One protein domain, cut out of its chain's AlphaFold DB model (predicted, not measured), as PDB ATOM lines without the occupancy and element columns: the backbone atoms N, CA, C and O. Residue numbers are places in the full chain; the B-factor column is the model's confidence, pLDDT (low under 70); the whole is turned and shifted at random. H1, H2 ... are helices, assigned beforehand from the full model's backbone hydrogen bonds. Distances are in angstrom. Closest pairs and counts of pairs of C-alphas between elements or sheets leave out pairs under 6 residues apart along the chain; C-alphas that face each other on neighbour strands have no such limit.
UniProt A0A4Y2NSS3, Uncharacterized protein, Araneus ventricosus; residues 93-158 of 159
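This is residues 93 to 158 of the 159 residues of an uncharacterized protein of Araneus ventricosus (UniProt A0A4Y2NSS3). Three short helices, H1, H2 and H3, cluster into a small head at the first turns of one long helix, H4, and residues 146 to 158, of which 146 to 156 belong to H4, stick out of this head as an arm. H2 and H3 form a helical hairpin in the head, while H1 and H3 both meet the beginning of H4. The printed part has 66 residues with four named helices in the order H1, H2, H3, H4 and no named strand, and its class is all helix. It is only just loose, close to compact, with a radius of gyration of the C-alphas of 13.1 A, and its elongated outline spans 43 by 24 by 21 A.

H1, residues 93 to 104, touches H3, residues 120 to 127, with its residues 98 to 103 alone; the closest C-alphas are those of Gly 102 and Ala 127, 4.2 A apart. The two run opposite ways at a steep tilt of 69.6 degrees, only just short of about perpendicular. H1 is apart from H2, residues 110 to 115, but only just, with 8.2 A between their closest C-alphas. H2 and H3 touch as a hairpin, closest at the C-alphas of Cys 114 and Val 123, 6.4 A apart, at a shallow tilt of 34 degrees, only just short of steep, opposite ways. H4, residues 132 to 156, touches H1 with its residues 132 to 135 alone, closest at the C-alphas of Ile 95 and Tyr 132, 6.0 A apart, at a steep tilt of 55 degrees, the same way. H3 and H4 touch only at the corner by their link, and only just, with 3 pairs of C-alphas within 8 A; the closest are those of Leu 126 and Ala 135, 5.7 A apart, and the lines are about perpendicular at 90 degrees. H2 and H4 are close but not clearly touching, with the C-alphas of Cys 114 and Thr 138 7.2 A apart. The helix packing is mostly crossed, only just. In H1, H2, H3 and H4 every O i to N i+4 pair is within hydrogen-bond range.

H1 begins at C-alpha 93, (26.203, -54.017, -3.661), and is 16.1 A long. H2 is 8.8 A long and H3 10.8 A. H4 runs 36.2 A from C-alpha 132, (19.574, -56.378, 4.141), to C-alpha 156, (2.576, -24.415, 5.514).

The two C-alphas farthest apart are those of Gln 130 and Gln 158, 42.7 A. Residues 146 to 158, of which 146 to 156 belong to H4, stand free; without them the body spans 26 by 20 by 20 A. The three links are tight, and the printed part has no cut. The mean pLDDT of the printed part is 85.8, and residues 157 to 158 are under 70.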
ATOM      1  N   PHE A  93      26.160 -55.432  -3.306       76.12
ATOM      2  CA  PHE A  93      26.203 -54.017  -3.661       76.12
ATOM      3  C   PHE A  93      25.253 -53.188  -2.787       76.12
ATOM      4  O   PHE A  93      25.673 -52.178  -2.235       76.12
ATOM      5  N   LEU A  94      24.011 -53.640  -2.579       72.44
ATOM      6  CA  LEU A  94      23.034 -52.932  -1.750       72.44
ATOM      7  C   LEU A  94      23.443 -52.920  -0.272       72.44
ATOM      8  O   LEU A  94      23.369 -51.882   0.369       72.44
ATOM      9  N   ILE A  95      23.939 -54.045   0.254       75.94
ATOM     10  CA  ILE A  95      24.499 -54.139   1.614       75.94
ATOM     11  C   ILE A  95      25.667 -53.157   1.790       75.94
ATOM     12  O   ILE A  95      25.706 -52.414   2.771       75.94
ATOM     13  N   SER A  96      26.585 -53.105   0.823       80.06
ATOM     14  CA  SER A  96      27.745 -52.205   0.870       80.06
ATOM     15  C   SER A  96      27.336 -50.737   0.733       80.06
ATOM     16  O   SER A  96      27.880 -49.885   1.427       80.06
ATOM     17  N   CYS A  97      26.352 -50.440  -0.121       81.56
ATOM     18  CA  CYS A  97      25.777 -49.108  -0.281       81.56
ATOM     19  C   CYS A  97      25.133 -48.628   1.026       81.56
ATOM     20  O   CYS A  97      25.439 -47.538   1.493       81.56
ATOM     21  N   MET A  98      24.327 -49.471   1.678       81.00
ATOM     22  CA  MET A  98      23.714 -49.138   2.966       81.00
ATOM     23  C   MET A  98      24.758 -48.937   4.070       81.00
ATOM     24  O   MET A  98      24.627 -48.009   4.862       81.00
ATOM     25  N   GLY A  99      25.824 -49.745   4.083       85.19
ATOM     26  CA  GLY A  99      26.964 -49.532   4.976       85.19
ATOM     27  C   GLY A  99      27.696 -48.208   4.715       85.19
ATOM     28  O   GLY A  99      28.078 -47.503   5.645       85.19
ATOM     29  N   ALA A 100      27.865 -47.830   3.444       87.44
ATOM     30  CA  ALA A 100      28.460 -46.551   3.068       87.44
ATOM     31  C   ALA A 100      27.573 -45.363   3.472       87.44
ATOM     32  O   ALA A 100      28.090 -44.391   4.015       87.44
ATOM     33  N   VAL A 101      26.255 -45.458   3.267       85.44
ATOM     34  CA  VAL A 101      25.280 -44.452   3.716       85.44
ATOM     35  C   VAL A 101      25.349 -44.282   5.231       85.44
ATOM     36  O   VAL A 101      25.509 -43.158   5.691       85.44
ATOM     37  N   GLY A 102      25.321 -45.379   5.999       85.94
ATOM     38  CA  GLY A 102      25.458 -45.328   7.458       85.94
ATOM     39  C   GLY A 102      26.758 -44.654   7.905       85.94
ATOM     40  O   GLY A 102      26.751 -43.843   8.824       85.94
ATOM     41  N   LYS A 103      27.868 -44.910   7.203       88.12
ATOM     42  CA  LYS A 103      29.163 -44.288   7.504       88.12
ATOM     43  C   LYS A 103      29.233 -42.801   7.139       88.12
ATOM     44  O   LYS A 103      29.816 -42.031   7.893       88.12
ATOM     45  N   ILE A 104      28.685 -42.400   5.989       90.31
ATOM     46  CA  ILE A 104      28.690 -41.002   5.519       90.31
ATOM     47  C   ILE A 104      27.729 -40.148   6.349       90.31
ATOM     48  O   ILE A 104      28.051 -39.013   6.682       90.31
ATOM     49  N   MET A 105      26.566 -40.698   6.692       86.25
ATOM     50  CA  MET A 105      25.522 -40.018   7.463       86.25
ATOM     51  C   MET A 105      25.676 -40.214   8.979       86.25
ATOM     52  O   MET A 105      24.760 -39.914   9.742       86.25
ATOM     53  N   GLY A 106      26.829 -40.709   9.435       88.31
ATOM     54  CA  GLY A 106      27.126 -40.816  10.859       88.31
ATOM     55  C   GLY A 106      27.017 -39.448  11.537       88.31
ATOM     56  O   GLY A 106      27.636 -38.482  11.096       88.31
ATOM     57  N   GLY A 107      26.211 -39.362  12.597       87.31
ATOM     58  CA  GLY A 107      25.960 -38.113  13.326       87.31
ATOM     59  C   GLY A 107      24.935 -37.171  12.684       87.31
ATOM     60  O   GLY A 107      24.746 -36.070  13.190       87.31
ATOM     61  N   SER A 108      24.246 -37.572  11.609       87.44
ATOM     62  CA  SER A 108      23.223 -36.735  10.959       87.44
ATOM     63  C   SER A 108      21.841 -36.789  11.625       87.44
ATOM     64  O   SER A 108      20.882 -36.277  11.052       87.44
ATOM     65  N   GLY A 109      21.682 -37.497  12.746       87.25
ATOM     66  CA  GLY A 109      20.363 -37.809  13.309       87.25
ATOM     67  C   GLY A 109      19.675 -39.031  12.675       87.25
ATOM     68  O   GLY A 109      18.571 -39.401  13.076       87.25
ATOM     69  N   LEU A 110      20.283 -39.657  11.652       85.12
ATOM     70  CA  LEU A 110      19.655 -40.770  10.930       85.12
ATOM     71  C   LEU A 110      19.498 -42.010  11.821       85.12
ATOM     72  O   LEU A 110      18.495 -42.715  11.720       85.12
ATOM     73  N   GLU A 111      20.470 -42.283  12.693       88.94
ATOM     74  CA  GLU A 111      20.394 -43.410  13.626       88.94
ATOM     75  C   GLU A 111      19.302 -43.193  14.675       88.94
ATOM     76  O   GLU A 111      18.569 -44.126  14.993       88.94
ATOM     77  N   GLU A 112      19.144 -41.957  15.146       90.31
ATOM     78  CA  GLU A 112      18.120 -41.532  16.095       90.31
ATOM     79  C   GLU A 112      16.720 -41.742  15.527       90.31
ATOM     80  O   GLU A 112      15.898 -42.404  16.157       90.31
ATOM     81  N   MET A 113      16.485 -41.309  14.285       89.00
ATOM     82  CA  MET A 113      15.245 -41.614  13.569       89.00
ATOM     83  C   MET A 113      15.025 -43.132  13.443       89.00
ATOM     84  O   MET A 113      13.905 -43.625  13.570       89.00
ATOM     85  N   CYS A 114      16.088 -43.907  13.211       88.62
ATOM     86  CA  CYS A 114      15.982 -45.363  13.129       88.62
ATOM     87  C   CYS A 114      15.671 -46.021  14.485       88.62
ATOM     88  O   CYS A 114      15.046 -47.087  14.493       88.62
ATOM     89  N   TYR A 115      16.076 -45.422  15.612       93.25
ATOM     90  CA  TYR A 115      15.777 -45.932  16.956       93.25
ATOM     91  C   TYR A 115      14.282 -45.878  17.301       93.25
ATOM     92  O   TYR A 115      13.833 -46.699  18.098       93.25
ATOM     93  N   GLU A 116      13.504 -45.007  16.653       92.31
ATOM     94  CA  GLU A 116      12.042 -44.939  16.824       92.31
ATOM     95  C   GLU A 116      11.321 -46.187  16.286       92.31
ATOM     96  O   GLU A 116      10.250 -46.562  16.760       92.31
ATOM     97  N   VAL A 117      11.910 -46.872  15.298       92.19
ATOM     98  CA  VAL A 117      11.278 -48.017  14.611       92.19
ATOM     99  C   VAL A 117      11.994 -49.339  14.898       92.19
ATOM    100  O   VAL A 117      11.398 -50.418  14.805       92.19
ATOM    101  N   PHE A 118      13.282 -49.290  15.238       91.62
ATOM    102  CA  PHE A 118      14.121 -50.468  15.427       91.62
ATOM    103  C   PHE A 118      14.878 -50.431  16.755       91.62
ATOM    104  O   PHE A 118      15.319 -49.392  17.227       91.62
ATOM    105  N   ALA A 119      15.123 -51.611  17.331       93.94
ATOM    106  CA  ALA A 119      15.969 -51.733  18.517       93.94
ATOM    107  C   ALA A 119      17.396 -51.209  18.256       93.94
ATOM    108  O   ALA A 119      17.949 -51.428  17.181       93.94
ATOM    109  N   LYS A 120      18.052 -50.615  19.260       91.81
ATOM    110  CA  LYS A 120      19.386 -49.996  19.099       91.81
ATOM    111  C   LYS A 120      20.429 -50.913  18.451       91.81
ATOM    112  O   LYS A 120      21.069 -50.548  17.471       91.81
ATOM    113  N   ASN A 121      20.512 -52.161  18.913       90.62
ATOM    114  CA  ASN A 121      21.428 -53.161  18.350       90.62
ATOM    115  C   ASN A 121      21.134 -53.468  16.871       90.62
ATOM    116  O   ASN A 121      22.033 -53.799  16.105       90.62
ATOM    117  N   ALA A 122      19.868 -53.368  16.460       89.12
ATOM    118  CA  ALA A 122      19.470 -53.563  15.076       89.12
ATOM    119  C   ALA A 122      19.942 -52.423  14.169       89.12
ATOM    120  O   ALA A 122      20.299 -52.714  13.029       89.12
ATOM    121  N   VAL A 123      19.941 -51.183  14.665       89.75
ATOM    122  CA  VAL A 123      20.390 -49.987  13.934       89.75
ATOM    123  C   VAL A 123      21.906 -49.999  13.740       89.75
ATOM    124  O   VAL A 123      22.363 -49.728  12.640       89.75
ATOM    125  N   VAL A 124      22.690 -50.453  14.721       90.38
ATOM    126  CA  VAL A 124      24.148 -50.623  14.543       90.38
ATOM    127  C   VAL A 124      24.458 -51.597  13.400       90.38
ATOM    128  O   VAL A 124      25.240 -51.304  12.496       90.38
ATOM    129  N   CYS A 125      23.798 -52.757  13.379       87.75
ATOM    130  CA  CYS A 125      23.967 -53.717  12.286       87.75
ATOM    131  C   CYS A 125      23.424 -53.188  10.944       87.75
ATOM    132  O   CYS A 125      23.867 -53.620   9.881       87.75
ATOM    133  N   LEU A 126      22.450 -52.274  10.983       87.38
ATOM    134  CA  LEU A 126      21.892 -51.598   9.817       87.38
ATOM    135  C   LEU A 126      22.890 -50.616   9.200       87.38
ATOM    136  O   LEU A 126      23.142 -50.691   8.001       87.38
ATOM    137  N   ALA A 127      23.467 -49.744  10.032       84.06
ATOM    138  CA  ALA A 127      24.461 -48.744   9.659       84.06
ATOM    139  C   ALA A 127      25.746 -49.394   9.129       84.06
ATOM    140  O   ALA A 127      26.408 -48.846   8.256       84.06
ATOM    141  N   ASN A 128      26.041 -50.618   9.575       85.94
ATOM    142  CA  ASN A 128      27.124 -51.448   9.048       85.94
ATOM    143  C   ASN A 128      26.739 -52.254   7.787       85.94
ATOM    144  O   ASN A 128      27.547 -53.038   7.290       85.94
ATOM    145  N   GLY A 129      25.507 -52.122   7.282       81.56
ATOM    146  CA  GLY A 129      25.022 -52.807   6.079       81.56
ATOM    147  C   GLY A 129      24.710 -54.300   6.252       81.56
ATOM    148  O   GLY A 129      24.381 -54.982   5.289       81.56
ATOM    149  N   GLN A 130      24.765 -54.855   7.462       83.25
ATOM    150  CA  GLN A 130      24.750 -56.308   7.683       83.25
ATOM    151  C   GLN A 130      23.358 -56.946   7.552       83.25
ATOM    152  O   GLN A 130      23.245 -58.153   7.335       83.25
ATOM    153  N   ILE A 131      22.281 -56.165   7.688       83.81
ATOM    154  CA  ILE A 131      20.901 -56.676   7.736       83.81
ATOM    155  C   ILE A 131      20.089 -56.131   6.560       83.81
ATOM    156  O   ILE A 131      19.334 -55.170   6.699       83.81
ATOM    157  N   TYR A 132      20.196 -56.795   5.407       80.06
ATOM    158  CA  TYR A 132      19.574 -56.378   4.141       80.06
ATOM    159  C   TYR A 132      18.082 -56.029   4.249       80.06
ATOM    160  O   TYR A 132      17.667 -54.934   3.880       80.06
ATOM    161  N   ALA A 133      17.258 -56.949   4.767       81.69
ATOM    162  CA  ALA A 133      15.804 -56.763   4.772       81.69
ATOM    163  C   ALA A 133      15.384 -55.559   5.629       81.69
ATOM    164  O   ALA A 133      14.450 -54.832   5.294       81.69
ATOM    165  N   ARG A 134      16.112 -55.326   6.725       82.69
ATOM    166  CA  ARG A 134      15.888 -54.180   7.604       82.69
ATOM    167  C   ARG A 134      16.396 -52.892   6.956       82.69
ATOM    168  O   ARG A 134      15.726 -51.872   7.071       82.69
ATOM    169  N   ALA A 135      17.516 -52.947   6.232       82.44
ATOM    170  CA  ALA A 135      18.096 -51.807   5.520       82.44
ATOM    171  C   ALA A 135      17.152 -51.295   4.431       82.44
ATOM    172  O   ALA A 135      16.847 -50.106   4.392       82.44
ATOM    173  N   LEU A 136      16.588 -52.210   3.640       84.44
ATOM    174  CA  LEU A 136      15.599 -51.875   2.621       84.44
ATOM    175  C   LEU A 136      14.351 -51.225   3.235       84.44
ATOM    176  O   LEU A 136      13.922 -50.169   2.781       84.44
ATOM    177  N   ARG A 137      13.806 -51.813   4.310       86.50
ATOM    178  CA  ARG A 137      12.647 -51.245   5.014       86.50
ATOM    179  C   ARG A 137      12.944 -49.851   5.566       86.50
ATOM    180  O   ARG A 137      12.101 -48.969   5.458       86.50
ATOM    181  N   THR A 138      14.124 -49.658   6.146       86.25
ATOM    182  CA  THR A 138      14.533 -48.363   6.705       86.25
ATOM    183  C   THR A 138      14.639 -47.310   5.615       86.25
ATOM    184  O   THR A 138      14.119 -46.216   5.787       86.25
ATOM    185  N   HIS A 139      15.237 -47.647   4.471       85.62
ATOM    186  CA  HIS A 139      15.329 -46.733   3.339       85.62
ATOM    187  C   HIS A 139      13.941 -46.303   2.838       85.62
ATOM    188  O   HIS A 139      13.691 -45.110   2.691       85.62
ATOM    189  N   SER A 140      13.010 -47.247   2.661       88.38
ATOM    190  CA  SER A 140      11.631 -46.930   2.259       88.38
ATOM    191  C   SER A 140      10.902 -46.049   3.277       88.38
ATOM    192  O   SER A 140      10.221 -45.109   2.879       88.38
ATOM    193  N   LEU A 141      11.060 -46.320   4.577       89.00
ATOM    194  CA  LEU A 141      10.464 -45.504   5.642       89.00
ATOM    195  C   LEU A 141      11.059 -44.094   5.684       89.00
ATOM    196  O   LEU A 141      10.311 -43.129   5.761       89.00
ATOM    197  N   SER A 142      12.383 -43.977   5.571       86.88
ATOM    198  CA  SER A 142      13.085 -42.686   5.548       86.88
ATOM    199  C   SER A 142      12.639 -41.846   4.351       86.88
ATOM    200  O   SER A 142      12.383 -40.656   4.477       86.88
ATOM    201  N   HIS A 143      12.494 -42.476   3.183       88.38
ATOM    202  CA  HIS A 143      12.023 -41.803   1.978       88.38
ATOM    203  C   HIS A 143      10.565 -41.335   2.098       88.38
ATOM    204  O   HIS A 143      10.247 -40.215   1.697       88.38
ATOM    205  N   ALA A 144       9.691 -42.161   2.679       90.19
ATOM    206  CA  ALA A 144       8.302 -41.790   2.930       90.19
ATOM    207  C   ALA A 144       8.197 -40.636   3.941       90.19
ATOM    208  O   ALA A 144       7.479 -39.677   3.682       90.19
ATOM    209  N   ALA A 145       8.955 -40.696   5.041       89.31
ATOM    210  CA  ALA A 145       8.995 -39.644   6.054       89.31
ATOM    211  C   ALA A 145       9.504 -38.316   5.474       89.31
ATOM    212  O   ALA A 145       8.854 -37.291   5.638       89.31
ATOM    213  N   ASN A 146      10.605 -38.341   4.716       86.31
ATOM    214  CA  ASN A 146      11.134 -37.138   4.071       86.31
ATOM    215  C   ASN A 146      10.145 -36.538   3.067       86.31
ATOM    216  O   ASN A 146       9.987 -35.322   3.024       86.31
ATOM    217  N   THR A 147       9.474 -37.376   2.270       92.00
ATOM    218  CA  THR A 147       8.446 -36.908   1.329       92.00
ATOM    219  C   THR A 147       7.275 -36.270   2.072       92.00
ATOM    220  O   THR A 147       6.832 -35.198   1.679       92.00
ATOM    221  N   HIS A 148       6.807 -36.892   3.158       91.56
ATOM    222  CA  HIS A 148       5.718 -36.356   3.972       91.56
ATOM    223  C   HIS A 148       6.081 -35.002   4.583       91.56
ATOM    224  O   HIS A 148       5.338 -34.048   4.406       91.56
ATOM    225  N   LEU A 149       7.248 -34.903   5.230       89.50
ATOM    226  CA  LEU A 149       7.733 -33.648   5.803       89.50
ATOM    227  C   LEU A 149       7.858 -32.568   4.727       89.50
ATOM    228  O   LEU A 149       7.400 -31.455   4.921       89.50
ATOM    229  N   THR A 150       8.429 -32.899   3.567       91.12
ATOM    230  CA  THR A 150       8.571 -31.932   2.466       91.12
ATOM    231  C   THR A 150       7.214 -31.404   2.000       91.12
ATOM    232  O   THR A 150       7.093 -30.216   1.733       91.12
ATOM    233  N   LEU A 151       6.198 -32.267   1.900       91.69
ATOM    234  CA  LEU A 151       4.847 -31.844   1.525       91.69
ATOM    235  C   LEU A 151       4.208 -30.956   2.595       91.69
ATOM    236  O   LEU A 151       3.649 -29.926   2.248       91.69
ATOM    237  N   GLU A 152       4.339 -31.323   3.869       92.25
ATOM    238  CA  GLU A 152       3.843 -30.538   5.005       92.25
ATOM    239  C   GLU A 152       4.463 -29.133   5.023       92.25
ATOM    240  O   GLU A 152       3.738 -28.143   5.046       92.25
ATOM    241  N   TYR A 153       5.787 -29.033   4.861       87.38
ATOM    242  CA  TYR A 153       6.475 -27.745   4.730       87.38
ATOM    243  C   TYR A 153       5.986 -26.933   3.518       87.38
ATOM    244  O   TYR A 153       5.792 -25.726   3.625       87.38
ATOM    245  N   CYS A 154       5.745 -27.573   2.369       86.44
ATOM    246  CA  CYS A 154       5.215 -26.880   1.192       86.44
ATOM    247  C   CYS A 154       3.782 -26.349   1.393       86.44
ATOM    248  O   CYS A 154       3.434 -25.331   0.797       86.44
ATOM    249  N   GLU A 155       2.943 -27.024   2.185       82.38
ATOM    250  CA  GLU A 155       1.574 -26.577   2.483       82.38
ATOM    251  C   GLU A 155       1.545 -25.435   3.512       82.38
ATOM    252  O   GLU A 155       0.732 -24.514   3.385       82.38
ATOM    253  N   GLU A 156       2.442 -25.469   4.502       74.44
ATOM    254  CA  GLU A 156       2.576 -24.415   5.514       74.44
ATOM    255  C   GLU A 156       3.111 -23.097   4.929       74.44
ATOM    256  O   GLU A 156       2.661 -22.022   5.333       74.44
ATOM    257  N   ASP A 157       3.999 -23.166   3.934       65.69
ATOM    258  CA  ASP A 157       4.640 -21.988   3.334       65.69
ATOM    259  C   ASP A 157       3.782 -21.246   2.276       65.69
ATOM    260  O   ASP A 157       4.246 -20.243   1.736       65.69
ATOM    261  N   GLN A 158       2.534 -21.669   2.000       55.38
ATOM    262  CA  GLN A 158       1.576 -21.000   1.081       55.38
ATOM    263  C   GLN A 158       2.225 -20.455  -0.218       55.38
ATOM    264  O   GLN A 158       2.132 -19.257  -0.510       55.38
TER     265      GLN A 158